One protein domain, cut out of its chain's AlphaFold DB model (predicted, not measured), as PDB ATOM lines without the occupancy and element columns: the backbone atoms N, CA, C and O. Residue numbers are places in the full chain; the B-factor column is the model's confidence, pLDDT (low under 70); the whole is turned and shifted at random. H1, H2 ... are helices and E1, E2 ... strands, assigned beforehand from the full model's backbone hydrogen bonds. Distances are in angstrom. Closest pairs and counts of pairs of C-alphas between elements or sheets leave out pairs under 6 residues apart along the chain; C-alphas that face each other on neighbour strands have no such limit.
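AT A GLANCE: This is residues 16 to 43 and 115 to 285 of the 288 residues of an uncharacterized protein of [Brevibacterium] frigoritolerans (UniProt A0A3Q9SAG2). A two-stranded ribbon, E1 and E4, runs off one end of a three-helix bundle, H1, H2 and H8, and H5 slants across H2 and H8 on the side away from H1. H4 sits between H5 and the ribbon, E2 and E3 make a small hairpin near one end of H8, and H6 packs on H5 toward the other end of the body, where H7 and its long loops make the far tip; residues 150 to 155 of the loop after H2 stick out. The printed part has 199 residues, with eight named helices and four named strands in the order E1 H1 H2 H3 H4 E2 E3 H5 H6 H7 H8 E4. The sheets E1 - E4 and E2 - E3 are both antiparallel, and the class is mixed, helices and strands. The whole is compact, with a radius of gyration of the C-alphas of 19.1 A, and only just elongated, with spans of 63 by 41 by 30 A.

HOW THE PARTS SIT: E1, residues 16 to 24, and E4, residues 274 to 284, are antiparallel neighbours at 149 degrees; N 19 and O 279 are 2.9 A apart and N 277 and O 21 are 3.0 A apart, within hydrogen-bond range. E4 bends by 68 degrees at residue 280. The closest C-alphas of E1 and H2, residues 115 to 134, are those of Leu 23 and Glu 133, 5.4 A apart. The closest C-alphas of E4 and H4, residues 165 to 175, are those of Gly 277 and Leu 175, 4.1 A apart. H1, residues 27 to 43, H2 and H8, residues 257 to 270, form the bundle, three helices at shallow tilts. H1 touches H8, Ile 34 to Lys 265 at 5.2 A between C-alphas, at 9 degrees, opposite ways. H2 touches H8 with residues 115 to 122 alone, at 16 degrees, the same way; the closest C-alphas, of Leu 115 and Phe 257, are 6.3 A apart. H1 and H2 only just touch, with 3 pairs of C-alphas within 8 A, the closest being Phe 33 and Gln 125 at 7.3 A. H5, residues 193 to 210, touches H2 at a steep tilt of 62 degrees, with C-alphas of Ser 116 and Ser 205 closest at 4.4 A. H5 also touches H8 at a steep tilt of 47 degrees, C-alphas of Ile 194 and Ala 263 closest at 5.3 A. H5 and H6, residues 214 to 222, form a helical hairpin, C-alphas of Thr 207 and Ala 216 closest at 5.0 A. H4 is close to H5 but not clearly touching, C-alphas of Phe 165 and Asn 202 closest at 7.3 A. H3, residues 157 to 160, is close to H2 but not clearly touching, C-alphas of Tyr 158 and Tyr 131 closest at 7.5 A. H7, residues 237 to 241, touches no helix. E2, residues 178 to 180, and E3, residues 186 to 188, are a hairpin, with N 179 and O 187 2.9 A apart, within hydrogen-bond range; C-alphas of Phe 179 in E2 and Asn 270 in H8 are their closest, 5.7 A apart. Every O i to N i+4 pair is within hydrogen-bond range in H2, H4, H5, H6 and H7; H1 has 11 of 13 and H8 has 9 of 10, and H3 is too short for such a pair.

IN THESE COORDINATES: E1 begins at C-alpha 16, (168.345, 150.109, 144.529), and is 24.7 A long; E4 is 27.8 A and ends at C-alpha 284, (170.034, 143.369, 138.750). H2, the longest helix by residues, begins at C-alpha 115, (185.828, 132.883, 173.893), and is 28.3 A long. H5 is 25.6 A, H1 24.5 A, H8 20.1 A, H4 15.3 A and H6 12.6 A. H7, E3, E2 and H3 are 6.1 A, 6.8 A, 6.6 A and 5.7 A.

THE WHOLE: The C-alphas of Ser 232 and Ile 285, the two farthest apart, are 64.4 A apart. Residues 44 to 114 are cut out and not printed; C-alphas 43 and 115 are 12.4 A apart across the cut. The links H2 to H3, H6 to H7 and H7 to H8 are long. The mean pLDDT of the printed part is 88.8, and residues 140 to 160 and 283 to 285 are under 70.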
ATOM      1  N   LYS A  16     168.570 150.276 143.088       78.19
ATOM      2  CA  LYS A  16     168.345 150.109 144.529       78.19
ATOM      3  C   LYS A  16     166.848 149.965 144.776       78.19
ATOM      4  O   LYS A  16     166.121 150.937 144.586       78.19
ATOM      5  N   ARG A  17     166.410 148.804 145.255       81.12
ATOM      6  CA  ARG A  17     165.012 148.538 145.607       81.12
ATOM      7  C   ARG A  17     164.900 148.155 147.082       81.12
ATOM      8  O   ARG A  17     165.791 147.515 147.635       81.12
ATOM      9  N   GLU A  18     163.810 148.581 147.710       85.50
ATOM     10  CA  GLU A  18     163.408 148.083 149.026       85.50
ATOM     11  C   GLU A  18     162.815 146.683 148.855       85.50
ATOM     12  O   GLU A  18     161.869 146.512 148.087       85.50
ATOM     13  N   LEU A  19     163.370 145.697 149.552       85.25
ATOM     14  CA  LEU A  19     162.902 144.314 149.499       85.25
ATOM     15  C   LEU A  19     162.362 143.884 150.848       85.25
ATOM     16  O   LEU A  19     162.967 144.191 151.878       85.25
ATOM     17  N   SER A  20     161.244 143.163 150.827       88.00
ATOM     18  CA  SER A  20     160.630 142.614 152.029       88.00
ATOM     19  C   SER A  20     161.084 141.174 152.252       88.00
ATOM     20  O   SER A  20     160.923 140.317 151.384       88.00
ATOM     21  N   PHE A  21     161.600 140.898 153.448       89.62
ATOM     22  CA  PHE A  21     162.020 139.568 153.874       89.62
ATOM     23  C   PHE A  21     161.125 139.056 154.998       89.62
ATOM     24  O   PHE A  21     160.870 139.752 155.981       89.62
ATOM     25  N   HIS A  22     160.686 137.813 154.852       91.62
ATOM     26  CA  HIS A  22     160.080 136.970 155.866       91.62
ATOM     27  C   HIS A  22     161.165 136.027 156.371       91.62
ATOM     28  O   HIS A  22     161.725 135.252 155.599       91.62
ATOM     29  N   LEU A  23     161.482 136.134 157.655       93.12
ATOM     30  CA  LEU A  23     162.509 135.336 158.304       93.12
ATOM     31  C   LEU A  23     161.821 134.348 159.233       93.12
ATOM     32  O   LEU A  23     161.130 134.755 160.175       93.12
ATOM     33  N   TYR A  24     162.006 133.065 158.962       94.81
ATOM     34  CA  TYR A  24     161.539 131.980 159.799       94.81
ATOM     35  C   TYR A  24     162.710 131.350 160.556       94.81
ATOM     36  O   TYR A  24     163.766 131.054 160.009       94.81
ATOM     37  N   LEU A  25     162.550 131.135 161.857       95.62
ATOM     38  CA  LEU A  25     163.485 130.367 162.664       95.62
ATOM     39  C   LEU A  25     162.826 129.048 163.047       95.62
ATOM     40  O   LEU A  25     161.994 128.988 163.953       95.62
ATOM     41  N   ASN A  26     163.242 127.976 162.373       94.88
ATOM     42  CA  ASN A  26     162.753 126.632 162.651       94.88
ATOM     43  C   ASN A  26     162.949 126.270 164.145       94.88
ATOM     44  O   ASN A  26     164.089 126.303 164.631       94.88
ATOM     45  N   PRO A  27     161.897 125.838 164.872       96.75
ATOM     46  CA  PRO A  27     161.991 125.529 166.301       96.75
ATOM     47  C   PRO A  27     163.026 124.450 166.649       96.75
ATOM     48  O   PRO A  27     163.625 124.477 167.726       96.75
ATOM     49  N   SER A  28     163.268 123.494 165.747       95.94
ATOM     50  CA  SER A  28     164.300 122.471 165.926       95.94
ATOM     51  C   SER A  28     165.707 123.063 165.828       95.94
ATOM     52  O   SER A  28     166.565 122.722 166.644       95.94
ATOM     53  N   PHE A  29     165.950 123.971 164.877       94.31
ATOM     54  CA  PHE A  29     167.236 124.668 164.763       94.31
ATOM     55  C   PHE A  29     167.464 125.625 165.928       94.31
ATOM     56  O   PHE A  29     168.551 125.615 166.496       94.31
ATOM     57  N   LYS A  30     166.430 126.350 166.373       97.25
ATOM     58  CA  LYS A  30     166.488 127.169 167.594       97.25
ATOM     59  C   LYS A  30     166.951 126.348 168.799       97.25
ATOM     60  O   LYS A  30     167.926 126.707 169.454       97.25
ATOM     61  N   LYS A  31     166.320 125.192 169.048       97.75
ATOM     62  CA  LYS A  31     166.727 124.270 170.126       97.75
ATOM     63  C   LYS A  31     168.165 123.775 169.963       97.75
ATOM     64  O   LYS A  31     168.881 123.654 170.953       97.75
ATOM     65  N   GLN A  32     168.596 123.487 168.734       97.25
ATOM     66  CA  GLN A  32     169.969 123.067 168.462       97.25
ATOM     67  C   GLN A  32     170.977 124.183 168.758       97.25
ATOM     68  O   GLN A  32     171.976 123.913 169.421       97.25
ATOM     69  N   PHE A  33     170.717 125.414 168.306       98.00
ATOM     70  CA  PHE A  33     171.583 126.567 168.559       98.00
ATOM     71  C   PHE A  33     171.728 126.826 170.055       98.00
ATOM     72  O   PHE A  33     172.854 126.897 170.535       98.00
ATOM     73  N   ILE A  34     170.617 126.844 170.798       98.31
ATOM     74  CA  ILE A  34     170.599 126.992 172.263       98.31
ATOM     75  C   ILE A  34     171.437 125.893 172.931       98.31
ATOM     76  O   ILE A  34     172.358 126.188 173.691       98.31
ATOM     77  N   ARG A  35     171.188 124.621 172.587       98.25
ATOM     78  CA  ARG A  35     171.904 123.472 173.169       98.25
ATOM     79  C   ARG A  35     173.417 123.535 172.942       98.25
ATOM     80  O   ARG A  35     174.171 123.028 173.770       98.25
ATOM     81  N   MET A  36     173.884 124.102 171.827       98.12
ATOM     82  CA  MET A  36     175.324 124.222 171.568       98.12
ATOM     83  C   MET A  36     176.026 125.064 172.640       98.12
ATOM     84  O   MET A  36     177.134 124.709 173.031       98.12
ATOM     85  N   TYR A  37     175.380 126.107 173.164       98.44
ATOM     86  CA  TYR A  37     175.944 126.941 174.229       98.44
ATOM     87  C   TYR A  37     176.021 126.206 175.567       98.44
ATOM     88  O   TYR A  37     177.041 126.305 176.241       98.44
ATOM     89  N   ASP A  38     175.019 125.388 175.905       97.88
ATOM     90  CA  ASP A  38     175.079 124.533 177.101       97.88
ATOM     91  C   ASP A  38     176.269 123.564 177.032       97.88
ATOM     92  O   ASP A  38     177.024 123.406 177.989       97.88
ATOM     93  N   VAL A  39     176.479 122.947 175.864       97.81
ATOM     94  CA  VAL A  39     177.595 122.016 175.641       97.81
ATOM     95  C   VAL A  39     178.946 122.735 175.681       97.81
ATOM     96  O   VAL A  39     179.906 122.195 176.229       97.81
ATOM     97  N   LEU A  40     179.048 123.935 175.103       98.12
ATOM     98  CA  LEU A  40     180.277 124.731 175.132       98.12
ATOM     99  C   LEU A  40     180.628 125.176 176.558       98.12
ATOM    100  O   LEU A  40     181.783 125.027 176.953       98.12
ATOM    101  N   ALA A  41     179.648 125.650 177.331       98.25
ATOM    102  CA  ALA A  41     179.828 126.043 178.728       98.25
ATOM    103  C   ALA A  41     180.238 124.863 179.617       98.25
ATOM    104  O   ALA A  41     181.203 124.964 180.375       98.25
ATOM    105  N   ASP A  42     179.571 123.718 179.474       98.12
ATOM    106  CA  ASP A  42     179.919 122.508 180.219       98.12
ATOM    107  C   ASP A  42     181.328 121.997 179.860       98.12
ATOM    108  O   ASP A  42     182.130 121.700 180.747       98.12
ATOM    109  N   ASN A  43     181.685 121.959 178.571       97.44
ATOM    110  CA  ASN A  43     183.033 121.574 178.138       97.44
ATOM    111  C   ASN A  43     184.113 122.535 178.656       97.44
ATOM    112  O   ASN A  43     185.159 122.076 179.114       97.44
ATOM    113  N   LEU A 115     186.676 131.729 174.228       98.06
ATOM    114  CA  LEU A 115     185.828 132.883 173.893       98.06
ATOM    115  C   LEU A 115     185.799 133.186 172.393       98.06
ATOM    116  O   LEU A 115     184.746 133.471 171.824       98.06
ATOM    117  N   SER A 116     186.954 133.101 171.736       97.81
ATOM    118  CA  SER A 116     187.055 133.263 170.287       97.81
ATOM    119  C   SER A 116     186.217 132.220 169.547       97.81
ATOM    120  O   SER A 116     185.481 132.571 168.623       97.81
ATOM    121  N   ASN A 117     186.303 130.953 169.959       98.12
ATOM    122  CA  ASN A 117     185.500 129.878 169.385       98.12
ATOM    123  C   ASN A 117     184.002 130.091 169.648       98.12
ATOM    124  O   ASN A 117     183.192 129.962 168.734       98.12
ATOM    125  N   LEU A 118     183.637 130.478 170.873       98.44
ATOM    126  CA  LEU A 118     182.264 130.792 171.262       98.44
ATOM    127  C   LEU A 118     181.649 131.876 170.357       98.44
ATOM    128  O   LEU A 118     180.587 131.661 169.772       98.44
ATOM    129  N   TYR A 119     182.352 132.996 170.156       98.25
ATOM    130  CA  TYR A 119     181.903 134.048 169.240       98.25
ATOM    131  C   TYR A 119     181.808 133.567 167.786       98.25
ATOM    132  O   TYR A 119     180.838 133.881 167.098       98.25
ATOM    133  N   GLN A 120     182.785 132.792 167.307       96.50
ATOM    134  CA  GLN A 120     182.756 132.262 165.940       96.50
ATOM    135  C   GLN A 120     181.550 131.350 165.697       96.50
ATOM    136  O   GLN A 120     180.945 131.427 164.630       96.50
ATOM    137  N   VAL A 121     181.178 130.521 166.677       97.75
ATOM    138  CA  VAL A 121     179.967 129.695 166.608       97.75
ATOM    139  C   VAL A 121     178.727 130.576 166.465       97.75
ATOM    140  O   VAL A 121     177.932 130.349 165.553       97.75
ATOM    141  N   PHE A 122     178.588 131.604 167.304       98.44
ATOM    142  CA  PHE A 122     177.466 132.541 167.234       98.44
ATOM    143  C   PHE A 122     177.370 133.252 165.884       98.44
ATOM    144  O   PHE A 122     176.323 133.232 165.235       98.44
ATOM    145  N   GLU A 123     178.475 133.841 165.432       96.69
ATOM    146  CA  GLU A 123     178.540 134.566 164.166       96.69
ATOM    147  C   GLU A 123     178.156 133.663 162.989       96.69
ATOM    148  O   GLU A 123     177.390 134.072 162.117       96.69
ATOM    149  N   GLN A 124     178.639 132.419 162.970       94.19
ATOM    150  CA  GLN A 124     178.300 131.465 161.918       94.19
ATOM    151  C   GLN A 124     176.834 131.032 161.968       94.19
ATOM    152  O   GLN A 124     176.218 130.932 160.910       94.19
ATOM    153  N   GLN A 125     176.259 130.806 163.154       96.69
ATOM    154  CA  GLN A 125     174.833 130.493 163.299       96.69
ATOM    155  C   GLN A 125     173.962 131.636 162.764       96.69
ATOM    156  O   GLN A 125     173.079 131.398 161.940       96.69
ATOM    157  N   LEU A 126     174.247 132.877 163.177       97.00
ATOM    158  CA  LEU A 126     173.492 134.060 162.762       97.00
ATOM    159  C   LEU A 126     173.616 134.314 161.258       97.00
ATOM    160  O   LEU A 126     172.608 134.498 160.580       97.00
ATOM    161  N   ARG A 127     174.842 134.280 160.720       93.44
ATOM    162  CA  ARG A 127     175.085 134.474 159.282       93.44
ATOM    163  C   ARG A 127     174.421 133.398 158.442       93.44
ATOM    164  O   ARG A 127     173.831 133.726 157.418       93.44
ATOM    165  N   LYS A 128     174.507 132.139 158.871       91.12
ATOM    166  CA  LYS A 128     173.872 131.023 158.175       91.12
ATOM    167  C   LYS A 128     172.358 131.203 158.135       91.12
ATOM    168  O   LYS A 128     171.795 131.165 157.050       91.12
ATOM    169  N   TRP A 129     171.731 131.447 159.287       94.25
ATOM    170  CA  TRP A 129     170.283 131.641 159.371       94.25
ATOM    171  C   TRP A 129     169.814 132.827 158.519       94.25
ATOM    172  O   TRP A 129     168.927 132.663 157.689       94.25
ATOM    173  N   LEU A 130     170.458 133.995 158.641       92.12
ATOM    174  CA  LEU A 130     170.125 135.159 157.813       92.12
ATOM    175  C   LEU A 130     170.277 134.857 156.320       92.12
ATOM    176  O   LEU A 130     169.433 135.264 155.531       92.12
ATOM    177  N   TYR A 131     171.340 134.152 155.927       87.94
ATOM    178  CA  TYR A 131     171.562 133.804 154.528       87.94
ATOM    179  C   TYR A 131     170.476 132.864 154.004       87.94
ATOM    180  O   TYR A 131     169.893 133.153 152.963       87.94
ATOM    181  N   GLU A 132     170.188 131.772 154.716       86.88
ATOM    182  CA  GLU A 132     169.174 130.780 154.329       86.88
ATOM    183  C   GLU A 132     167.782 131.411 154.223       86.88
ATOM    184  O   GLU A 132     167.081 131.175 153.243       86.88
ATOM    185  N   GLU A 133     167.415 132.281 155.165       89.50
ATOM    186  CA  GLU A 133     166.107 132.929 155.153       89.50
ATOM    187  C   GLU A 133     166.021 134.028 154.091       89.50
ATOM    188  O   GLU A 133     165.094 134.038 153.288       89.50
ATOM    189  N   MET A 134     167.006 134.926 153.989       85.81
ATOM    190  CA  MET A 134     166.985 135.985 152.968       85.81
ATOM    191  C   MET A 134     167.103 135.440 151.535       85.81
ATOM    192  O   MET A 134     166.753 136.137 150.587       85.81
ATOM    193  N   THR A 135     167.569 134.201 151.371       80.50
ATOM    194  CA  THR A 135     167.617 133.490 150.084       80.50
ATOM    195  C   THR A 135     166.538 132.412 149.967       80.50
ATOM    196  O   THR A 135     166.618 131.565 149.085       80.50
ATOM    197  N   HIS A 136     165.514 132.416 150.827       82.12
ATOM    198  CA  HIS A 136     164.406 131.470 150.728       82.12
ATOM    199  C   HIS A 136     163.456 131.835 149.576       82.12
ATOM    200  O   HIS A 136     163.155 133.009 149.362       82.12
ATOM    201  N   ASN A 137     162.939 130.837 148.846       75.06
ATOM    202  CA  ASN A 137     162.125 131.031 147.628       75.06
ATOM    203  C   ASN A 137     160.833 131.838 147.848       75.06
ATOM    204  O   ASN A 137     160.243 132.333 146.891       75.06
ATOM    205  N   GLU A 138     160.377 131.941 149.094       73.75
ATOM    206  CA  GLU A 138     159.189 132.709 149.479       73.75
ATOM    207  C   GLU A 138     159.464 134.216 149.624       73.75
ATOM    208  O   GLU A 138     158.521 134.996 149.759       73.75
ATOM    209  N   ASN A 139     160.733 134.638 149.590       72.44
ATOM    210  CA  ASN A 139     161.127 136.036 149.719       72.44
ATOM    211  C   ASN A 139     161.240 136.756 148.373       72.44
ATOM    212  O   ASN A 139     161.587 136.181 147.339       72.44
ATOM    213  N   GLU A 140     160.916 138.052 148.391       61.50
ATOM    214  CA  GLU A 140     160.863 138.883 147.192       61.50
ATOM    215  C   GLU A 140     162.237 138.989 146.520       61.50
ATOM    216  O   GLU A 140     163.250 139.271 147.159       61.50
ATOM    217  N   GLY A 141     162.270 138.822 145.195       57.88
ATOM    218  CA  GLY A 141     163.461 139.118 144.402       57.88
ATOM    219  C   GLY A 141     164.613 138.121 144.553       57.88
ATOM    220  O   GLY A 141     165.716 138.460 144.147       57.88
ATOM    221  N   ILE A 142     164.394 136.901 145.058       59.69
ATOM    222  CA  ILE A 142     165.446 135.877 145.240       59.69
ATOM    223  C   ILE A 142     166.380 135.693 144.021       59.69
ATOM    224  O   ILE A 142     167.588 135.553 144.179       59.69
ATOM    225  N   ASN A 143     165.845 135.783 142.797       53.00
ATOM    226  CA  ASN A 143     166.602 135.643 141.542       53.00
ATOM    227  C   ASN A 143     167.163 136.976 140.990       53.00
ATOM    228  O   ASN A 143     167.724 137.012 139.895       53.00
ATOM    229  N   GLN A 144     166.967 138.080 141.711       51.50
ATOM    230  CA  GLN A 144     167.272 139.457 141.299       51.50
ATOM    231  C   GLN A 144     168.145 140.200 142.325       51.50
ATOM    232  O   GLN A 144     168.797 141.183 141.967       51.50
ATOM    233  N   VAL A 145     168.198 139.734 143.581       56.19
ATOM    234  CA  VAL A 145     169.123 140.232 144.604       56.19
ATOM    235  C   VAL A 145     170.533 139.790 144.275       56.19
ATOM    236  O   VAL A 145     170.850 138.603 144.218       56.19
ATOM    237  N   GLU A 146     171.422 140.762 144.100       51.16
ATOM    238  CA  GLU A 146     172.833 140.482 143.913       51.16
ATOM    239  C   GLU A 146     173.468 140.122 145.268       51.16
ATOM    240  O   GLU A 146     174.223 140.901 145.847       51.16
ATOM    241  N   PHE A 147     173.259 138.897 145.765       54.81
ATOM    242  CA  PHE A 147     174.165 138.299 146.757       54.81
ATOM    243  C   PHE A 147     175.487 137.885 146.085       54.81
ATOM    244  O   PHE A 147     176.009 136.821 146.362       54.81
ATOM    245  N   ILE A 148     176.004 138.676 145.133       45.12
ATOM    246  CA  ILE A 148     177.175 138.388 144.285       45.12
ATOM    247  C   ILE A 148     177.324 136.870 144.019       45.12
ATOM    248  O   ILE A 148     178.287 136.222 144.434       45.12
ATOM    249  N   HIS A 149     176.335 136.282 143.344       43.50
ATOM    250  CA  HIS A 149     176.422 134.924 142.812       43.50
ATOM    251  C   HIS A 149     177.311 134.969 141.562       43.50
ATOM    252  O   HIS A 149     176.835 135.113 140.443       43.50
ATOM    253  N   VAL A 150     178.635 134.941 141.747       41.41
ATOM    254  CA  VAL A 150     179.600 135.096 140.632       41.41
ATOM    255  C   VAL A 150     179.541 133.917 139.649       41.41
ATOM    256  O   VAL A 150     180.023 134.028 138.526       41.41
ATOM    257  N   ASN A 151     178.961 132.781 140.047       44.97
ATOM    258  CA  ASN A 151     178.816 131.593 139.214       44.97
ATOM    259  C   ASN A 151     177.709 130.651 139.731       44.97
ATOM    260  O   ASN A 151     177.314 130.720 140.893       44.97
ATOM    261  N   GLU A 152     177.293 129.702 138.882       48.31
ATOM    262  CA  GLU A 152     176.360 128.592 139.185       48.31
ATOM    263  C   GLU A 152     176.810 127.699 140.364       48.31
ATOM    264  O   GLU A 152     176.071 126.828 140.810       48.31
ATOM    265  N   LYS A 153     178.032 127.904 140.876       50.03
ATOM    266  CA  LYS A 153     178.634 127.139 141.973       50.03
ATOM    267  C   LYS A 153     178.529 127.813 143.345       50.03
ATOM    268  O   LYS A 153     178.979 127.227 144.322       50.03
ATOM    269  N   ASN A 154     177.959 129.019 143.451       52.69
ATOM    270  CA  ASN A 154     177.801 129.747 144.724       52.69
ATOM    271  C   ASN A 154     179.107 129.998 145.522       52.69
ATOM    272  O   ASN A 154     179.052 130.382 146.688       52.69
ATOM    273  N   GLU A 155     180.293 129.867 144.916       51.06
ATOM    274  CA  GLU A 155     181.578 129.793 145.644       51.06
ATOM    275  C   GLU A 155     182.030 131.115 146.313       51.06
ATOM    276  O   GLU A 155     183.014 131.130 147.053       51.06
ATOM    277  N   SER A 156     181.332 132.242 146.106       55.06
ATOM    278  CA  SER A 156     181.743 133.548 146.667       55.06
ATOM    279  C   SER A 156     180.652 134.407 147.319       55.06
ATOM    280  O   SER A 156     180.994 135.413 147.947       55.06
ATOM    281  N   ALA A 157     179.379 134.002 147.244       58.94
ATOM    282  CA  ALA A 157     178.247 134.758 147.788       58.94
ATOM    283  C   ALA A 157     178.280 134.797 149.326       58.94
ATOM    284  O   ALA A 157     178.335 135.862 149.944       58.94
ATOM    285  N   TYR A 158     178.371 133.619 149.953       63.75
ATOM    286  CA  TYR A 158     178.382 133.484 151.412       63.75
ATOM    287  C   TYR A 158     179.616 134.126 152.067       63.75
ATOM    288  O   TYR A 158     179.522 134.756 153.120       63.75
ATOM    289  N   ASN A 159     180.780 134.044 151.413       64.38
ATOM    290  CA  ASN A 159     182.037 134.604 151.928       64.38
ATOM    291  C   ASN A 159     181.979 136.127 152.124       64.38
ATOM    292  O   ASN A 159     182.657 136.658 153.000       64.38
ATOM    293  N   LYS A 160     181.164 136.828 151.328       66.94
ATOM    294  CA  LYS A 160     180.979 138.283 151.416       66.94
ATOM    295  C   LYS A 160     179.726 138.686 152.202       66.94
ATOM    296  O   LYS A 160     179.594 139.859 152.543       66.94
ATOM    297  N   PHE A 161     178.840 137.737 152.510       75.38
ATOM    298  CA  PHE A 161     177.575 137.975 153.204       75.38
ATOM    299  C   PHE A 161     177.802 138.306 154.683       75.38
ATOM    300  O   PHE A 161     178.197 137.432 155.463       75.38
ATOM    301  N   TYR A 162     177.598 139.585 155.024       76.81
ATOM    302  CA  TYR A 162     177.722 140.175 156.364       76.81
ATOM    303  C   TYR A 162     178.869 139.567 157.192       76.81
ATOM    304  O   TYR A 162     178.676 139.033 158.278       76.81
ATOM    305  N   GLY A 163     180.077 139.583 156.614       78.19
ATOM    306  CA  GLY A 163     181.245 138.845 157.115       78.19
ATOM    307  C   GLY A 163     181.939 139.420 158.353       78.19
ATOM    308  O   GLY A 163     183.025 138.955 158.684       78.19
ATOM    309  N   ASP A 164     181.359 140.433 158.994       86.81
ATOM    310  CA  ASP A 164     181.869 141.036 160.222       86.81
ATOM    311  C   ASP A 164     180.709 141.533 161.103       86.81
ATOM    312  O   ASP A 164     179.579 141.716 160.639       86.81
ATOM    313  N   PHE A 165     180.991 141.755 162.389       90.81
ATOM    314  CA  PHE A 165     179.990 142.163 163.379       90.81
ATOM    315  C   PHE A 165     179.309 143.503 163.050       90.81
ATOM    316  O   PHE A 165     178.132 143.695 163.360       90.81
ATOM    317  N   GLY A 166     180.034 144.434 162.418       91.94
ATOM    318  CA  GLY A 166     179.494 145.735 162.021       91.94
ATOM    319  C   GLY A 166     178.398 145.568 160.979       91.94
ATOM    320  O   GLY A 166     177.271 146.000 161.192       91.94
ATOM    321  N   LYS A 167     178.691 144.814 159.922       91.19
ATOM    322  CA  LYS A 167     177.730 144.447 158.880       91.19
ATOM    323  C   LYS A 167     176.527 143.665 159.408       91.19
ATOM    324  O   LYS A 167     175.411 143.885 158.946       91.19
ATOM    325  N   LEU A 168     176.732 142.771 160.378       94.19
ATOM    326  CA  LEU A 168     175.627 142.091 161.065       94.19
ATOM    327  C   LEU A 168     174.752 143.073 161.854       94.19
ATOM    328  O   LEU A 168     173.530 142.982 161.812       94.19
ATOM    329  N   THR A 169     175.364 144.043 162.533       95.81
ATOM    330  CA  THR A 169     174.626 145.100 163.239       95.81
ATOM    331  C   THR A 169     173.826 145.955 162.254       95.81
ATOM    332  O   THR A 169     172.653 146.226 162.499       95.81
ATOM    333  N   GLU A 170     174.425 146.342 161.126       93.00
ATOM    334  CA  GLU A 170     173.768 147.122 160.069       93.00
ATOM    335  C   GLU A 170     172.525 146.403 159.538       93.00
ATOM    336  O   GLU A 170     171.435 146.969 159.585       93.00
ATOM    337  N   VAL A 171     172.643 145.135 159.124       91.94
ATOM    338  CA  VAL A 171     171.491 144.408 158.562       91.94
ATOM    339  C   VAL A 171     170.384 144.171 159.583       91.94
ATOM    340  O   VAL A 171     169.213 144.323 159.247       91.94
ATOM    341  N   LEU A 172     170.720 143.854 160.838       95.31
ATOM    342  CA  LEU A 172     169.715 143.699 161.895       95.31
ATOM    343  C   LEU A 172     168.987 145.019 162.187       95.31
ATOM    344  O   LEU A 172     167.781 145.010 162.434       95.31
ATOM    345  N   THR A 173     169.707 146.145 162.112       95.50
ATOM    346  CA  THR A 173     169.141 147.494 162.258       95.50
ATOM    347  C   THR A 173     168.207 147.827 161.097       95.50
ATOM    348  O   THR A 173     167.092 148.295 161.320       95.50
ATOM    349  N   GLU A 174     168.634 147.565 159.858       93.06
ATOM    350  CA  GLU A 174     167.839 147.827 158.653       93.06
ATOM    351  C   GLU A 174     166.567 146.977 158.619       93.06
ATOM    352  O   GLU A 174     165.474 147.512 158.435       93.06
ATOM    353  N   LEU A 175     166.694 145.675 158.903       93.81
ATOM    354  CA  LEU A 175     165.563 144.756 159.028       93.81
ATOM    355  C   LEU A 175     164.627 145.114 160.190       93.81
ATOM    356  O   LEU A 175     163.481 144.668 160.182       93.81
ATOM    357  N   LYS A 176     165.098 145.898 161.170       96.19
ATOM    358  CA  LYS A 176     164.385 146.245 162.410       96.19
ATOM    359  C   LYS A 176     163.917 145.008 163.176       96.19
ATOM    360  O   LYS A 176     162.777 144.946 163.637       96.19
ATOM    361  N   LEU A 177     164.791 144.008 163.285       96.19
ATOM    362  CA  LEU A 177     164.478 142.800 164.046       96.19
ATOM    363  C   LEU A 177     164.399 143.118 165.539       96.19
ATOM    364  O   LEU A 177     165.156 143.949 166.049       96.19
ATOM    365  N   THR A 178     163.483 142.448 166.233       97.31
ATOM    366  CA  THR A 178     163.110 142.769 167.617       97.31
ATOM    367  C   THR A 178     163.068 141.537 168.510       97.31
ATOM    368  O   THR A 178     162.785 140.424 168.054       97.31
ATOM    369  N   PHE A 179     163.311 141.755 169.799       97.06
ATOM    370  CA  PHE A 179     162.923 140.840 170.866       97.06
ATOM    371  C   PHE A 179     161.668 141.361 171.560       97.06
ATOM    372  O   PHE A 179     161.471 142.570 171.666       97.06
ATOM    373  N   THR A 180     160.847 140.431 172.048       93.25
ATOM    374  CA  THR A 180     159.699 140.750 172.899       93.25
ATOM    375  C   THR A 180     160.106 140.550 174.352       93.25
ATOM    376  O   THR A 180     160.512 139.449 174.726       93.25
ATOM    377  N   ASP A 181     160.004 141.598 175.163       86.75
ATOM    378  CA  ASP A 181     160.296 141.517 176.591       86.75
ATOM    379  C   ASP A 181     159.174 140.808 177.384       86.75
ATOM    380  O   ASP A 181     158.126 140.426 176.852       86.75
ATOM    381  N   LEU A 182     159.376 140.642 178.695       83.31
ATOM    382  CA  LEU A 182     158.403 139.998 179.592       83.31
ATOM    383  C   LEU A 182     157.068 140.754 179.716       83.31
ATOM    384  O   LEU A 182     156.082 140.177 180.176       83.31
ATOM    385  N   PHE A 183     157.026 142.030 179.333       87.62
ATOM    386  CA  PHE A 183     155.840 142.885 179.373       87.62
ATOM    387  C   PHE A 183     155.176 143.031 177.994       87.62
ATOM    388  O   PHE A 183     154.144 143.695 177.880       87.62
ATOM    389  N   GLY A 184     155.720 142.377 176.964       88.62
ATOM    390  CA  GLY A 184     155.218 142.423 175.594       88.62
ATOM    391  C   GLY A 184     155.696 143.632 174.787       88.62
ATOM    392  O   GLY A 184     155.160 143.869 173.703       88.62
ATOM    393  N   TYR A 185     156.662 144.406 175.287       91.31
ATOM    394  CA  TYR A 185     157.277 145.492 174.533       91.31
ATOM    395  C   TYR A 185     158.328 144.966 173.564       91.31
ATOM    396  O   TYR A 185     159.023 143.984 173.819       91.31
ATOM    397  N   GLU A 186     158.422 145.654 172.432       95.12
ATOM    398  CA  GLU A 186     159.338 145.326 171.353       95.12
ATOM    399  C   GLU A 186     160.581 146.203 171.434       95.12
ATOM    400  O   GLU A 186     160.489 147.427 171.333       95.12
ATOM    401  N   GLU A 187     161.739 145.570 171.582       95.69
ATOM    402  CA  GLU A 187     163.041 146.233 171.594       95.69
ATOM    403  C   GLU A 187     163.857 145.775 170.383       95.69
ATOM    404  O   GLU A 187     163.889 144.586 170.053       95.69
ATOM    405  N   LEU A 188     164.524 146.709 169.700       97.00
ATOM    406  CA  LEU A 188     165.414 146.371 168.591       97.00
ATOM    407  C   LEU A 188     166.571 145.517 169.105       97.00
ATOM    408  O   LEU A 188     167.274 145.918 170.029       97.00
ATOM    409  N   ILE A 189     166.830 144.381 168.448       97.56
ATOM    410  CA  ILE A 189     167.872 143.427 168.869       97.56
ATOM    411  C   ILE A 189     169.204 144.140 169.124       97.56
ATOM    412  O   ILE A 189     169.861 143.879 170.126       97.56
ATOM    413  N   VAL A 190     169.581 145.071 168.247       97.56
ATOM    414  CA  VAL A 190     170.864 145.786 168.304       97.56
ATOM    415  C   VAL A 190     171.005 146.758 169.484       97.56
ATOM    416  O   VAL A 190     172.124 147.168 169.796       97.56
ATOM    417  N   GLU A 191     169.901 147.127 170.135       96.50
ATOM    418  CA  GLU A 191     169.863 148.050 171.278       96.50
ATOM    419  C   GLU A 191     169.912 147.314 172.629       96.50
ATOM    420  O   GLU A 191     170.341 147.895 173.635       96.50
ATOM    421  N   THR A 192     169.587 146.018 172.615       97.00
ATOM    422  CA  THR A 192     169.536 145.153 173.799       97.00
ATOM    423  C   THR A 192     170.905 144.977 174.458       97.00
ATOM    424  O   THR A 192     171.963 144.981 173.813       97.00
ATOM    425  N   ASP A 193     170.904 144.726 175.767       97.06
ATOM    426  CA  ASP A 193     172.127 144.396 176.509       97.06
ATOM    427  C   ASP A 193     172.727 143.041 176.099       97.06
ATOM    428  O   ASP A 193     173.947 142.850 176.169       97.06
ATOM    429  N   ILE A 194     171.895 142.137 175.569       98.19
ATOM    430  CA  ILE A 194     172.332 140.886 174.939       98.19
ATOM    431  C   ILE A 194     173.282 141.202 173.776       98.19
ATOM    432  O   ILE A 194     174.414 140.712 173.743       98.19
ATOM    433  N   TRP A 195     172.876 142.074 172.846       98.12
ATOM    434  CA  TRP A 195     173.707 142.432 171.693       98.12
ATOM    435  C   TRP A 195     174.985 143.174 172.091       98.12
ATOM    436  O   TRP A 195     176.056 142.900 171.541       98.12
ATOM    437  N   LYS A 196     174.920 144.058 173.096       97.81
ATOM    438  CA  LYS A 196     176.110 144.734 173.653       97.81
ATOM    439  C   LYS A 196     177.105 143.737 174.254       97.81
ATOM    440  O   LYS A 196     178.309 143.869 174.035       97.81
ATOM    441  N   THR A 197     176.614 142.712 174.948       98.56
ATOM    442  CA  THR A 197     177.448 141.647 175.525       98.56
ATOM    443  C   THR A 197     178.096 140.784 174.439       98.56
ATOM    444  O   THR A 197     179.282 140.455 174.516       98.56
ATOM    445  N   ILE A 198     177.368 140.469 173.367       98.62
ATOM    446  CA  ILE A 198     177.924 139.750 172.210       98.62
ATOM    447  C   ILE A 198     178.977 140.611 171.494       98.62
ATOM    448  O   ILE A 198     180.030 140.099 171.108       98.62
ATOM    449  N   ARG A 199     178.751 141.929 171.375       98.00
ATOM    450  CA  ARG A 199     179.735 142.881 170.833       98.00
ATOM    451  C   ARG A 199     181.019 142.909 171.658       98.00
ATOM    452  O   ARG A 199     182.111 142.951 171.097       98.00
ATOM    453  N   GLU A 200     180.912 142.882 172.979       98.31
ATOM    454  CA  GLU A 200     182.072 142.775 173.864       98.31
ATOM    455  C   GLU A 200     182.857 141.474 173.607       98.31
ATOM    456  O   GLU A 200     184.077 141.522 173.437       98.31
ATOM    457  N   CYS A 201     182.167 140.336 173.459       98.50
ATOM    458  CA  CYS A 201     182.801 139.066 173.089       98.50
ATOM    459  C   CYS A 201     183.478 139.124 171.707       98.50
ATOM    460  O   CYS A 201     184.571 138.583 171.532       98.50
ATOM    461  N   ASN A 202     182.864 139.797 170.725       98.25
ATOM    462  CA  ASN A 202     183.460 140.032 169.407       98.25
ATOM    463  C   ASN A 202     184.782 140.805 169.516       98.25
ATOM    464  O   ASN A 202     185.794 140.391 168.944       98.25
ATOM    465  N   LEU A 203     184.785 141.906 170.272       98.06
ATOM    466  CA  LEU A 203     185.970 142.734 170.477       98.06
ATOM    467  C   LEU A 203     187.085 141.955 171.182       98.06
ATOM    468  O   LEU A 203     188.241 142.052 170.769       98.06
ATOM    469  N   LEU A 204     186.748 141.139 172.184       97.94
ATOM    470  CA  LEU A 204     187.691 140.227 172.837       97.94
ATOM    471  C   LEU A 204     188.270 139.200 171.860       97.94
ATOM    472  O   LEU A 204     189.488 139.080 171.759       97.94
ATOM    473  N   SER A 205     187.415 138.517 171.096       97.56
ATOM    474  CA  SER A 205     187.815 137.541 170.074       97.56
ATOM    475  C   SER A 205     188.778 138.155 169.053       97.56
ATOM    476  O   SER A 205     189.830 137.587 168.758       97.56
ATOM    477  N   ASN A 206     188.457 139.335 168.521       97.00
ATOM    478  CA  ASN A 206     189.293 139.998 167.522       97.00
ATOM    479  C   ASN A 206     190.601 140.532 168.115       97.00
ATOM    480  O   ASN A 206     191.645 140.417 167.476       97.00
ATOM    481  N   THR A 207     190.562 141.063 169.341       97.19
ATOM    482  CA  THR A 207     191.766 141.474 170.081       97.19
ATOM    483  C   THR A 207     192.681 140.277 170.316       97.19
ATOM    484  O   THR A 207     193.876 140.360 170.066       97.19
ATOM    485  N   TYR A 208     192.127 139.131 170.717       96.69
ATOM    486  CA  TYR A 208     192.890 137.900 170.894       96.69
ATOM    487  C   TYR A 208     193.529 137.399 169.589       96.69
ATOM    488  O   TYR A 208     194.687 136.995 169.604       96.69
ATOM    489  N   LYS A 209     192.822 137.452 168.455       94.50
ATOM    490  CA  LYS A 209     193.348 136.973 167.161       94.50
ATOM    491  C   LYS A 209     194.419 137.876 166.562       94.50
ATOM    492  O   LYS A 209     195.345 137.383 165.926       94.50
ATOM    493  N   HIS A 210     194.253 139.189 166.700       94.25
ATOM    494  CA  HIS A 210     195.045 140.170 165.957       94.25
ATOM    495  C   HIS A 210     195.998 140.984 166.836       94.25
ATOM    496  O   HIS A 210     196.834 141.709 166.301       94.25
ATOM    497  N   GLY A 211     195.910 140.855 168.161       93.38
ATOM    498  CA  GLY A 211     196.698 141.642 169.100       93.38
ATOM    499  C   GLY A 211     196.298 143.117 169.079       93.38
ATOM    500  O   GLY A 211     195.114 143.464 169.048       93.38
ATOM    501  N   SER A 212     197.297 143.998 169.102       91.38
ATOM    502  CA  SER A 212     197.082 145.446 169.052       91.38
ATOM    503  C   SER A 212     196.438 145.884 167.730       91.38
ATOM    504  O   SER A 212     196.927 145.572 166.646       91.38
ATOM    505  N   GLY A 213     195.378 146.688 167.809       93.06
ATOM    506  CA  GLY A 213     194.680 147.230 166.646       93.06
ATOM    507  C   GLY A 213     193.335 147.844 167.018       93.06
ATOM    508  O   GLY A 213     193.040 148.058 168.192       93.06
ATOM    509  N   HIS A 214     192.488 148.081 166.015       93.75
ATOM    510  CA  HIS A 214     191.212 148.779 166.204       93.75
ATOM    511  C   HIS A 214     190.271 148.079 167.204       93.75
ATOM    512  O   HIS A 214     189.626 148.734 168.016       93.75
ATOM    513  N   SER A 215     190.220 146.740 167.197       94.44
ATOM    514  CA  SER A 215     189.412 145.993 168.176       94.44
ATOM    515  C   SER A 215     189.942 146.147 169.602       94.44
ATOM    516  O   SER A 215     189.142 146.331 170.514       94.44
ATOM    517  N   ALA A 216     191.267 146.143 169.790       96.00
ATOM    518  CA  ALA A 216     191.890 146.330 171.099       96.00
ATOM    519  C   ALA A 216     191.663 147.749 171.639       96.00
ATOM    520  O   ALA A 216     191.379 147.928 172.820       96.00
ATOM    521  N   GLU A 217     191.750 148.758 170.770       96.31
ATOM    522  CA  GLU A 217     191.465 150.151 171.116       96.31
ATOM    523  C   GLU A 217     190.001 150.336 171.533       96.31
ATOM    524  O   GLU A 217     189.725 150.851 172.615       96.31
ATOM    525  N   ASN A 218     189.064 149.826 170.728       97.00
ATOM    526  CA  ASN A 218     187.638 149.868 171.048       97.00
ATOM    527  C   ASN A 218     187.317 149.109 172.342       97.00
ATOM    528  O   ASN A 218     186.534 149.596 173.155       97.00
ATOM    529  N   LEU A 219     187.931 147.938 172.548       97.38
ATOM    530  CA  LEU A 219     187.759 147.163 173.773       97.38
ATOM    531  C   LEU A 219     188.263 147.941 174.990       97.38
ATOM    532  O   LEU A 219     187.568 147.986 175.996       97.38
ATOM    533  N   TYR A 220     189.432 148.578 174.902       96.44
ATOM    534  CA  TYR A 220     189.994 149.354 176.008       96.44
ATOM    535  C   TYR A 220     189.146 150.576 176.361       96.44
ATOM    536  O   TYR A 220     188.980 150.881 177.539       96.44
ATOM    537  N   ASN A 221     188.592 151.260 175.359       96.81
ATOM    538  CA  ASN A 221     187.737 152.424 175.584       96.81
ATOM    539  C   ASN A 221     186.458 152.064 176.356       96.81
ATOM    540  O   ASN A 221     185.957 152.884 177.120       96.81
ATOM    541  N   LEU A 222     185.942 150.845 176.164       96.44
ATOM    542  CA  LEU A 222     184.747 150.352 176.851       96.44
ATOM    543  C   LEU A 222     185.074 149.659 178.183       96.44
ATOM    544  O   LEU A 222     184.358 149.840 179.162       96.44
ATOM    545  N   TYR A 223     186.158 148.882 178.222       96.19
ATOM    546  CA  TYR A 223     186.527 147.999 179.330       96.19
ATOM    547  C   TYR A 223     188.026 148.123 179.652       96.19
ATOM    548  O   TYR A 223     188.804 147.188 179.421       96.19
ATOM    549  N   PRO A 224     188.476 149.267 180.199       95.25
ATOM    550  CA  PRO A 224     189.896 149.506 180.454       95.25
ATOM    551  C   PRO A 224     190.502 148.513 181.456       95.25
ATOM    552  O   PRO A 224     191.687 148.192 181.361       95.25
ATOM    553  N   ASP A 225     189.689 147.977 182.368       94.94
ATOM    554  CA  ASP A 225     190.104 147.021 183.401       94.94
ATOM    555  C   ASP A 225     190.436 145.622 182.853       94.94
ATOM    556  O   ASP A 225     191.037 144.806 183.556       94.94
ATOM    557  N   TYR A 226     190.094 145.339 181.590       97.12
ATOM    558  CA  TYR A 226     190.503 144.106 180.910       97.12
ATOM    559  C   TYR A 226     191.966 144.127 180.484       97.12
ATOM    560  O   TYR A 226     192.507 143.082 180.138       97.12
ATOM    561  N   PHE A 227     192.630 145.281 180.504       96.56
ATOM    562  CA  PHE A 227     194.014 145.406 180.065       96.56
ATOM    563  C   PHE A 227     194.944 145.482 181.267       96.56
ATOM    564  O   PHE A 227     194.817 146.364 182.120       96.56
ATOM    565  N   LYS A 228     195.930 144.582 181.315       95.25
ATOM    566  CA  LYS A 228     196.987 144.670 182.320       95.25
ATOM    567  C   LYS A 228     197.886 145.869 182.030       95.25
ATOM    568  O   LYS A 228     198.127 146.236 180.876       95.25
ATOM    569  N   LYS A 229     198.406 146.461 183.101       94.12
ATOM    570  CA  LYS A 229     199.329 147.597 183.067       94.12
ATOM    571  C   LYS A 229     200.639 147.206 183.739       94.12
ATOM    572  O   LYS A 229     200.645 146.336 184.611       94.12
ATOM    573  N   VAL A 230     201.734 147.836 183.328       90.00
ATOM    574  CA  VAL A 230     203.038 147.659 183.983       90.00
ATOM    575  C   VAL A 230     202.920 148.097 185.443       90.00
ATOM    576  O   VAL A 230     202.374 149.167 185.724       90.00
ATOM    577  N   LEU A 231     203.460 147.300 186.370       80.06
ATOM    578  CA  LEU A 231     203.576 147.692 187.775       80.06
ATOM    579  C   LEU A 231     204.267 149.058 187.858       80.06
ATOM    580  O   LEU A 231     205.352 149.221 187.312       80.06
ATOM    581  N   SER A 232     203.636 150.025 188.531       78.50
ATOM    582  CA  SER A 232     204.076 151.428 188.685       78.50
ATOM    583  C   SER A 232     203.879 152.387 187.497       78.50
ATOM    584  O   SER A 232     204.284 153.544 187.595       78.50
ATOM    585  N   SER A 233     203.196 151.992 186.413       84.56
ATOM    586  CA  SER A 233     202.828 152.936 185.342       84.56
ATOM    587  C   SER A 233     201.401 152.746 184.825       84.56
ATOM    588  O   SER A 233     200.766 151.712 185.029       84.56
ATOM    589  N   SER A 234     200.888 153.746 184.106       84.62
ATOM    590  CA  SER A 234     199.626 153.638 183.366       84.62
ATOM    591  C   SER A 234     199.775 152.939 182.007       84.62
ATOM    592  O   SER A 234     198.773 152.774 181.311       84.62
ATOM    593  N   THR A 235     200.992 152.546 181.615       89.94
ATOM    594  CA  THR A 235     201.280 151.913 180.323       89.94
ATOM    595  C   THR A 235     200.674 150.516 180.268       89.94
ATOM    596  O   THR A 235     200.915 149.687 181.151       89.94
ATOM    597  N   ARG A 236     199.892 150.239 179.219       91.75
ATOM    598  CA  ARG A 236     199.274 148.926 178.997       91.75
ATOM    599  C   ARG A 236     200.329 147.942 178.508       91.75
ATOM    600  O   ARG A 236     201.113 148.272 177.621       91.75
ATOM    601  N   LEU A 237     200.281 146.706 179.000       93.75
ATOM    602  CA  LEU A 237     201.152 145.638 178.494       93.75
ATOM    603  C   LEU A 237     200.914 145.388 176.994       93.75
ATOM    604  O   LEU A 237     201.861 145.153 176.249       93.75
ATOM    605  N   MET A 238     199.668 145.535 176.529       93.69
ATOM    606  CA  MET A 238     199.318 145.428 175.106       93.69
ATOM    607  C   MET A 238     200.116 146.396 174.214       93.69
ATOM    608  O   MET A 238     200.492 146.021 173.108       93.69
ATOM    609  N   ASP A 239     200.410 147.616 174.678       91.00
ATOM    610  CA  ASP A 239     201.142 148.612 173.877       91.00
ATOM    611  C   ASP A 239     202.627 148.258 173.734       91.00
ATOM    612  O   ASP A 239     203.256 148.581 172.724       91.00
ATOM    613  N   MET A 240     203.175 147.570 174.739       91.88
ATOM    614  CA  MET A 240     204.561 147.116 174.753       91.88
ATOM    615  C   MET A 240     204.745 145.865 173.897       91.88
ATOM    616  O   MET A 240     205.573 145.852 172.990       91.88
ATOM    617  N   TYR A 241     203.950 144.830 174.166       92.31
ATOM    618  CA  TYR A 241     204.148 143.512 173.568       92.31
ATOM    619  C   TYR A 241     203.428 143.333 172.233       92.31
ATOM    620  O   TYR A 241     203.845 142.518 171.412       92.31
ATOM    621  N   ARG A 242     202.346 144.087 171.990       89.62
ATOM    622  CA  ARG A 242     201.511 144.074 170.768       89.62
ATOM    623  C   ARG A 242     200.837 142.746 170.416       89.62
ATOM    624  O   ARG A 242     200.022 142.714 169.495       89.62
ATOM    625  N   THR A 243     201.147 141.678 171.137       90.75
ATOM    626  CA  THR A 243     200.648 140.321 170.942       90.75
ATOM    627  C   THR A 243     199.840 139.872 172.146       90.75
ATOM    628  O   THR A 243     200.078 140.283 173.278       90.75
ATOM    629  N   THR A 244     198.881 139.003 171.878       91.31
ATOM    630  CA  THR A 244     198.040 138.336 172.867       91.31
ATOM    631  C   THR A 244     198.454 136.895 173.083       91.31
ATOM    632  O   THR A 244     198.194 136.379 174.150       91.31
ATOM    633  N   ASN A 245     199.089 136.223 172.121       92.00
ATOM    634  CA  ASN A 245     199.412 134.800 172.275       92.00
ATOM    635  C   ASN A 245     200.724 134.544 173.010       92.00
ATOM    636  O   ASN A 245     200.868 133.483 173.601       92.00
ATOM    637  N   LEU A 246     201.675 135.476 172.972       92.69
ATOM    638  CA  LEU A 246     202.980 135.269 173.614       92.69
ATOM    639  C   LEU A 246     203.025 135.830 175.035       92.69
ATOM    640  O   LEU A 246     203.923 135.494 175.786       92.69
ATOM    641  N   GLU A 247     202.072 136.695 175.387       94.44
ATOM    642  CA  GLU A 247     202.146 137.528 176.582       94.44
ATOM    643  C   GLU A 247     200.761 137.699 177.210       94.44
ATOM    644  O   GLU A 247     199.758 137.917 176.518       94.44
ATOM    645  N   ARG A 248     200.698 137.657 178.545       95.62
ATOM    646  CA  ARG A 248     199.450 137.777 179.322       95.62
ATOM    647  C   ARG A 248     199.004 139.240 179.444       95.62
ATOM    648  O   ARG A 248     198.947 139.784 180.547       95.62
ATOM    649  N   VAL A 249     198.702 139.886 178.317       96.50
ATOM    650  CA  VAL A 249     198.391 141.329 178.227       96.50
ATOM    651  C   VAL A 249     196.960 141.694 178.642       96.50
ATOM    652  O   VAL A 249     196.708 142.840 179.028       96.50
ATOM    653  N   LEU A 250     196.031 140.734 178.596       97.25
ATOM    654  CA  LEU A 250     194.663 140.888 179.099       97.25
ATOM    655  C   LEU A 250     194.507 140.290 180.508       97.25
ATOM    656  O   LEU A 250     195.234 139.386 180.924       97.25
ATOM    657  N   ASN A 251     193.542 140.800 181.262       96.12
ATOM    658  CA  ASN A 251     193.177 140.305 182.577       96.12
ATOM    659  C   ASN A 251     192.005 139.321 182.464       96.12
ATOM    660  O   ASN A 251     190.843 139.713 182.558       96.12
ATOM    661  N   VAL A 252     192.322 138.042 182.258       95.50
ATOM    662  CA  VAL A 252     191.315 136.980 182.094       95.50
ATOM    663  C   VAL A 252     190.443 136.767 183.332       95.50
ATOM    664  O   VAL A 252     189.314 136.330 183.185       95.50
ATOM    665  N   ASP A 253     190.873 137.180 184.529       92.81
ATOM    666  CA  ASP A 253     190.036 137.103 185.738       92.81
ATOM    667  C   ASP A 253     188.865 138.095 185.735       92.81
ATOM    668  O   ASP A 253     187.924 137.962 186.516       92.81
ATOM    669  N   LYS A 254     188.919 139.116 184.874       95.31
ATOM    670  CA  LYS A 254     187.819 140.066 184.663       95.31
ATOM    671  C   LYS A 254     186.886 139.640 183.532       95.31
ATOM    672  O   LYS A 254     185.875 140.295 183.310       95.31
ATOM    673  N   ILE A 255     187.213 138.557 182.831       95.12
ATOM    674  CA  ILE A 255     186.518 138.096 181.636       95.12
ATOM    675  C   ILE A 255     185.836 136.765 181.971       95.12
ATOM    676  O   ILE A 255     186.470 135.844 182.470       95.12
ATOM    677  N   SER A 256     184.536 136.648 181.701       95.50
ATOM    678  CA  SER A 256     183.751 135.455 182.048       95.50
ATOM    679  C   SER A 256     183.249 134.738 180.798       95.50
ATOM    680  O   SER A 256     182.467 135.308 180.042       95.50
ATOM    681  N   PHE A 257     183.653 133.479 180.601       98.06
ATOM    682  CA  PHE A 257     183.111 132.627 179.534       98.06
ATOM    683  C   PHE A 257     181.591 132.457 179.657       98.06
ATOM    684  O   PHE A 257     180.861 132.607 178.678       98.06
ATOM    685  N   GLU A 258     181.116 132.203 180.875       97.94
ATOM    686  CA  GLU A 258     179.700 131.993 181.179       97.94
ATOM    687  C   GLU A 258     178.847 133.215 180.818       97.94
ATOM    688  O   GLU A 258     177.813 133.058 180.175       97.94
ATOM    689  N   LYS A 259     179.320 134.434 181.130       98.12
ATOM    690  CA  LYS A 259     178.643 135.692 180.759       98.12
ATOM    691  C   LYS A 259     178.304 135.718 179.266       98.12
ATOM    692  O   LYS A 259     177.163 135.979 178.894       98.12
ATOM    693  N   TYR A 260     179.286 135.451 178.407       98.62
ATOM    694  CA  TYR A 260     179.078 135.522 176.959       98.62
ATOM    695  C   TYR A 260     178.287 134.333 176.420       98.62
ATOM    696  O   TYR A 260     177.463 134.516 175.524       98.62
ATOM    697  N   SER A 261     178.502 133.130 176.965       98.62
ATOM    698  CA  SER A 261     177.753 131.943 176.540       98.62
ATOM    699  C   SER A 261     176.269 132.095 176.856       98.62
ATOM    700  O   SER A 261     175.433 131.752 176.022       98.62
ATOM    701  N   ASN A 262     175.940 132.665 178.016       98.69
ATOM    702  CA  ASN A 262     174.560 132.941 178.401       98.69
ATOM    703  C   ASN A 262     173.943 134.006 177.496       98.69
ATOM    704  O   ASN A 262     172.875 133.767 176.955       98.69
ATOM    705  N   ALA A 263     174.644 135.107 177.205       98.69
ATOM    706  CA  ALA A 263     174.126 136.125 176.287       98.69
ATOM    707  C   ALA A 263     173.823 135.563 174.881       98.69
ATOM    708  O   ALA A 263     172.781 135.851 174.298       98.69
ATOM    709  N   MET A 264     174.703 134.725 174.323       98.69
ATOM    710  CA  MET A 264     174.464 134.106 173.011       98.69
ATOM    711  C   MET A 264     173.342 133.062 173.045       98.69
ATOM    712  O   MET A 264     172.612 132.914 172.066       98.69
ATOM    713  N   LYS A 265     173.171 132.359 174.167       98.62
ATOM    714  CA  LYS A 265     172.033 131.465 174.396       98.62
ATOM    715  C   LYS A 265     170.721 132.252 174.471       98.62
ATOM    716  O   LYS A 265     169.793 131.957 173.717       98.62
ATOM    717  N   GLU A 266     170.682 133.286 175.306       98.31
ATOM    718  CA  GLU A 266     169.541 134.187 175.500       98.31
ATOM    719  C   GLU A 266     169.136 134.881 174.197       98.31
ATOM    720  O   GLU A 266     167.946 135.043 173.929       98.31
ATOM    721  N   PHE A 267     170.098 135.237 173.340       98.50
ATOM    722  CA  PHE A 267     169.816 135.759 172.001       98.50
ATOM    723  C   PHE A 267     168.895 134.819 171.213       98.50
ATOM    724  O   PHE A 267     167.886 135.251 170.656       98.50
ATOM    725  N   TRP A 268     169.212 133.522 171.176       98.25
ATOM    726  CA  TRP A 268     168.404 132.550 170.441       98.25
ATOM    727  C   TRP A 268     167.095 132.219 171.149       98.25
ATOM    728  O   TRP A 268     166.095 131.980 170.473       98.25
ATOM    729  N   GLU A 269     167.068 132.229 172.481       97.31
ATOM    730  CA  GLU A 269     165.844 132.052 173.270       97.31
ATOM    731  C   GLU A 269     164.824 133.162 172.990       97.31
ATOM    732  O   GLU A 269     163.653 132.855 172.745       97.31
ATOM    733  N   ASN A 270     165.280 134.415 172.915       96.81
ATOM    734  CA  ASN A 270     164.444 135.585 172.634       96.81
ATOM    735  C   ASN A 270     164.157 135.797 171.138       96.81
ATOM    736  O   ASN A 270     163.224 136.517 170.781       96.81
ATOM    737  N   MET A 271     164.908 135.145 170.243       96.75
ATOM    738  CA  MET A 271     164.649 135.219 168.806       96.75
ATOM    739  C   MET A 271     163.275 134.627 168.468       96.75
ATOM    740  O   MET A 271     162.999 133.450 168.727       96.75
ATOM    741  N   LYS A 272     162.410 135.439 167.857       95.38
ATOM    742  CA  LYS A 272     161.070 135.028 167.419       95.38
ATOM    743  C   LYS A 272     161.142 134.018 166.281       95.38
ATOM    744  O   LYS A 272     162.024 134.099 165.430       95.38
ATOM    745  N   GLU A 273     160.160 133.121 166.232       95.25
ATOM    746  CA  GLU A 273     160.038 132.139 165.148       95.25
ATOM    747  C   GLU A 273     159.736 132.801 163.806       95.25
ATOM    748  O   GLU A 273     160.245 132.356 162.790       95.25
ATOM    749  N   HIS A 274     158.955 133.881 163.790       94.81
ATOM    750  CA  HIS A 274     158.651 134.625 162.574       94.81
ATOM    751  C   HIS A 274     158.960 136.101 162.772       94.81
ATOM    752  O   HIS A 274     158.445 136.731 163.697       94.81
ATOM    753  N   GLN A 275     159.754 136.665 161.867       94.50
ATOM    754  CA  GLN A 275     159.989 138.101 161.780       94.50
ATOM    755  C   GLN A 275     159.882 138.569 160.336       94.50
ATOM    756  O   GLN A 275     159.994 137.789 159.392       94.50
ATOM    757  N   ARG A 276     159.628 139.863 160.162       93.00
ATOM    758  CA  ARG A 276     159.618 140.502 158.851       93.00
ATOM    759  C   ARG A 276     160.450 141.760 158.926       93.00
ATOM    760  O   ARG A 276     160.365 142.485 159.911       93.00
ATOM    761  N   GLY A 277     161.208 142.016 157.878       91.75
ATOM    762  CA  GLY A 277     162.038 143.202 157.775       91.75
ATOM    763  C   GLY A 277     162.124 143.671 156.339       91.75
ATOM    764  O   GLY A 277     161.742 142.956 155.411       91.75
ATOM    765  N   LYS A 278     162.619 144.889 156.160       90.19
ATOM    766  CA  LYS A 278     162.859 145.453 154.839       90.19
ATOM    767  C   LYS A 278     164.283 145.953 154.734       90.19
ATOM    768  O   LYS A 278     164.785 146.545 155.679       90.19
ATOM    769  N   VAL A 279     164.916 145.727 153.591       87.75
ATOM    770  CA  VAL A 279     166.304 146.138 153.353       87.75
ATOM    771  C   VAL A 279     166.417 146.774 151.979       87.75
ATOM    772  O   VAL A 279     165.823 146.306 151.008       87.75
ATOM    773  N   MET A 280     167.207 147.842 151.889       82.88
ATOM    774  CA  MET A 280     167.556 148.452 150.611       82.88
ATOM    775  C   MET A 280     168.670 147.645 149.949       82.88
ATOM    776  O   MET A 280     169.826 147.708 150.368       82.88
ATOM    777  N   MET A 281     168.349 146.924 148.877       78.31
ATOM    778  CA  MET A 281     169.317 146.096 148.159       78.31
ATOM    779  C   MET A 281     169.527 146.570 146.728       78.31
ATOM    780  O   MET A 281     168.649 147.160 146.100       78.31
ATOM    781  N   LYS A 282     170.732 146.319 146.214       72.31
ATOM    782  CA  LYS A 282     171.032 146.468 144.792       72.31
ATOM    783  C   LYS A 282     170.535 145.218 144.070       72.31
ATOM    784  O   LYS A 282     170.982 144.116 144.385       72.31
ATOM    785  N   ILE A 283     169.620 145.404 143.130       69.88
ATOM    786  CA  ILE A 283     169.061 144.339 142.303       69.88
ATOM    787  C   ILE A 283     169.515 144.502 140.857       69.88
ATOM    788  O   ILE A 283     169.643 145.624 140.363       69.88
ATOM    789  N   ASN A 284     169.763 143.382 140.181       66.50
ATOM    790  CA  ASN A 284     170.034 143.369 138.750       66.50
ATOM    791  C   ASN A 284     168.714 143.154 138.003       66.50
ATOM    792  O   ASN A 284     168.155 142.064 138.040       66.50
ATOM    793  N   ILE A 285     168.232 144.186 137.309       65.56
ATOM    794  CA  ILE A 285     166.948 144.156 136.584       65.56
ATOM    795  C   ILE A 285     167.068 143.516 135.190       65.56
ATOM    796  O   ILE A 285     166.125 143.518 134.411       65.56
TER     797      ILE A 285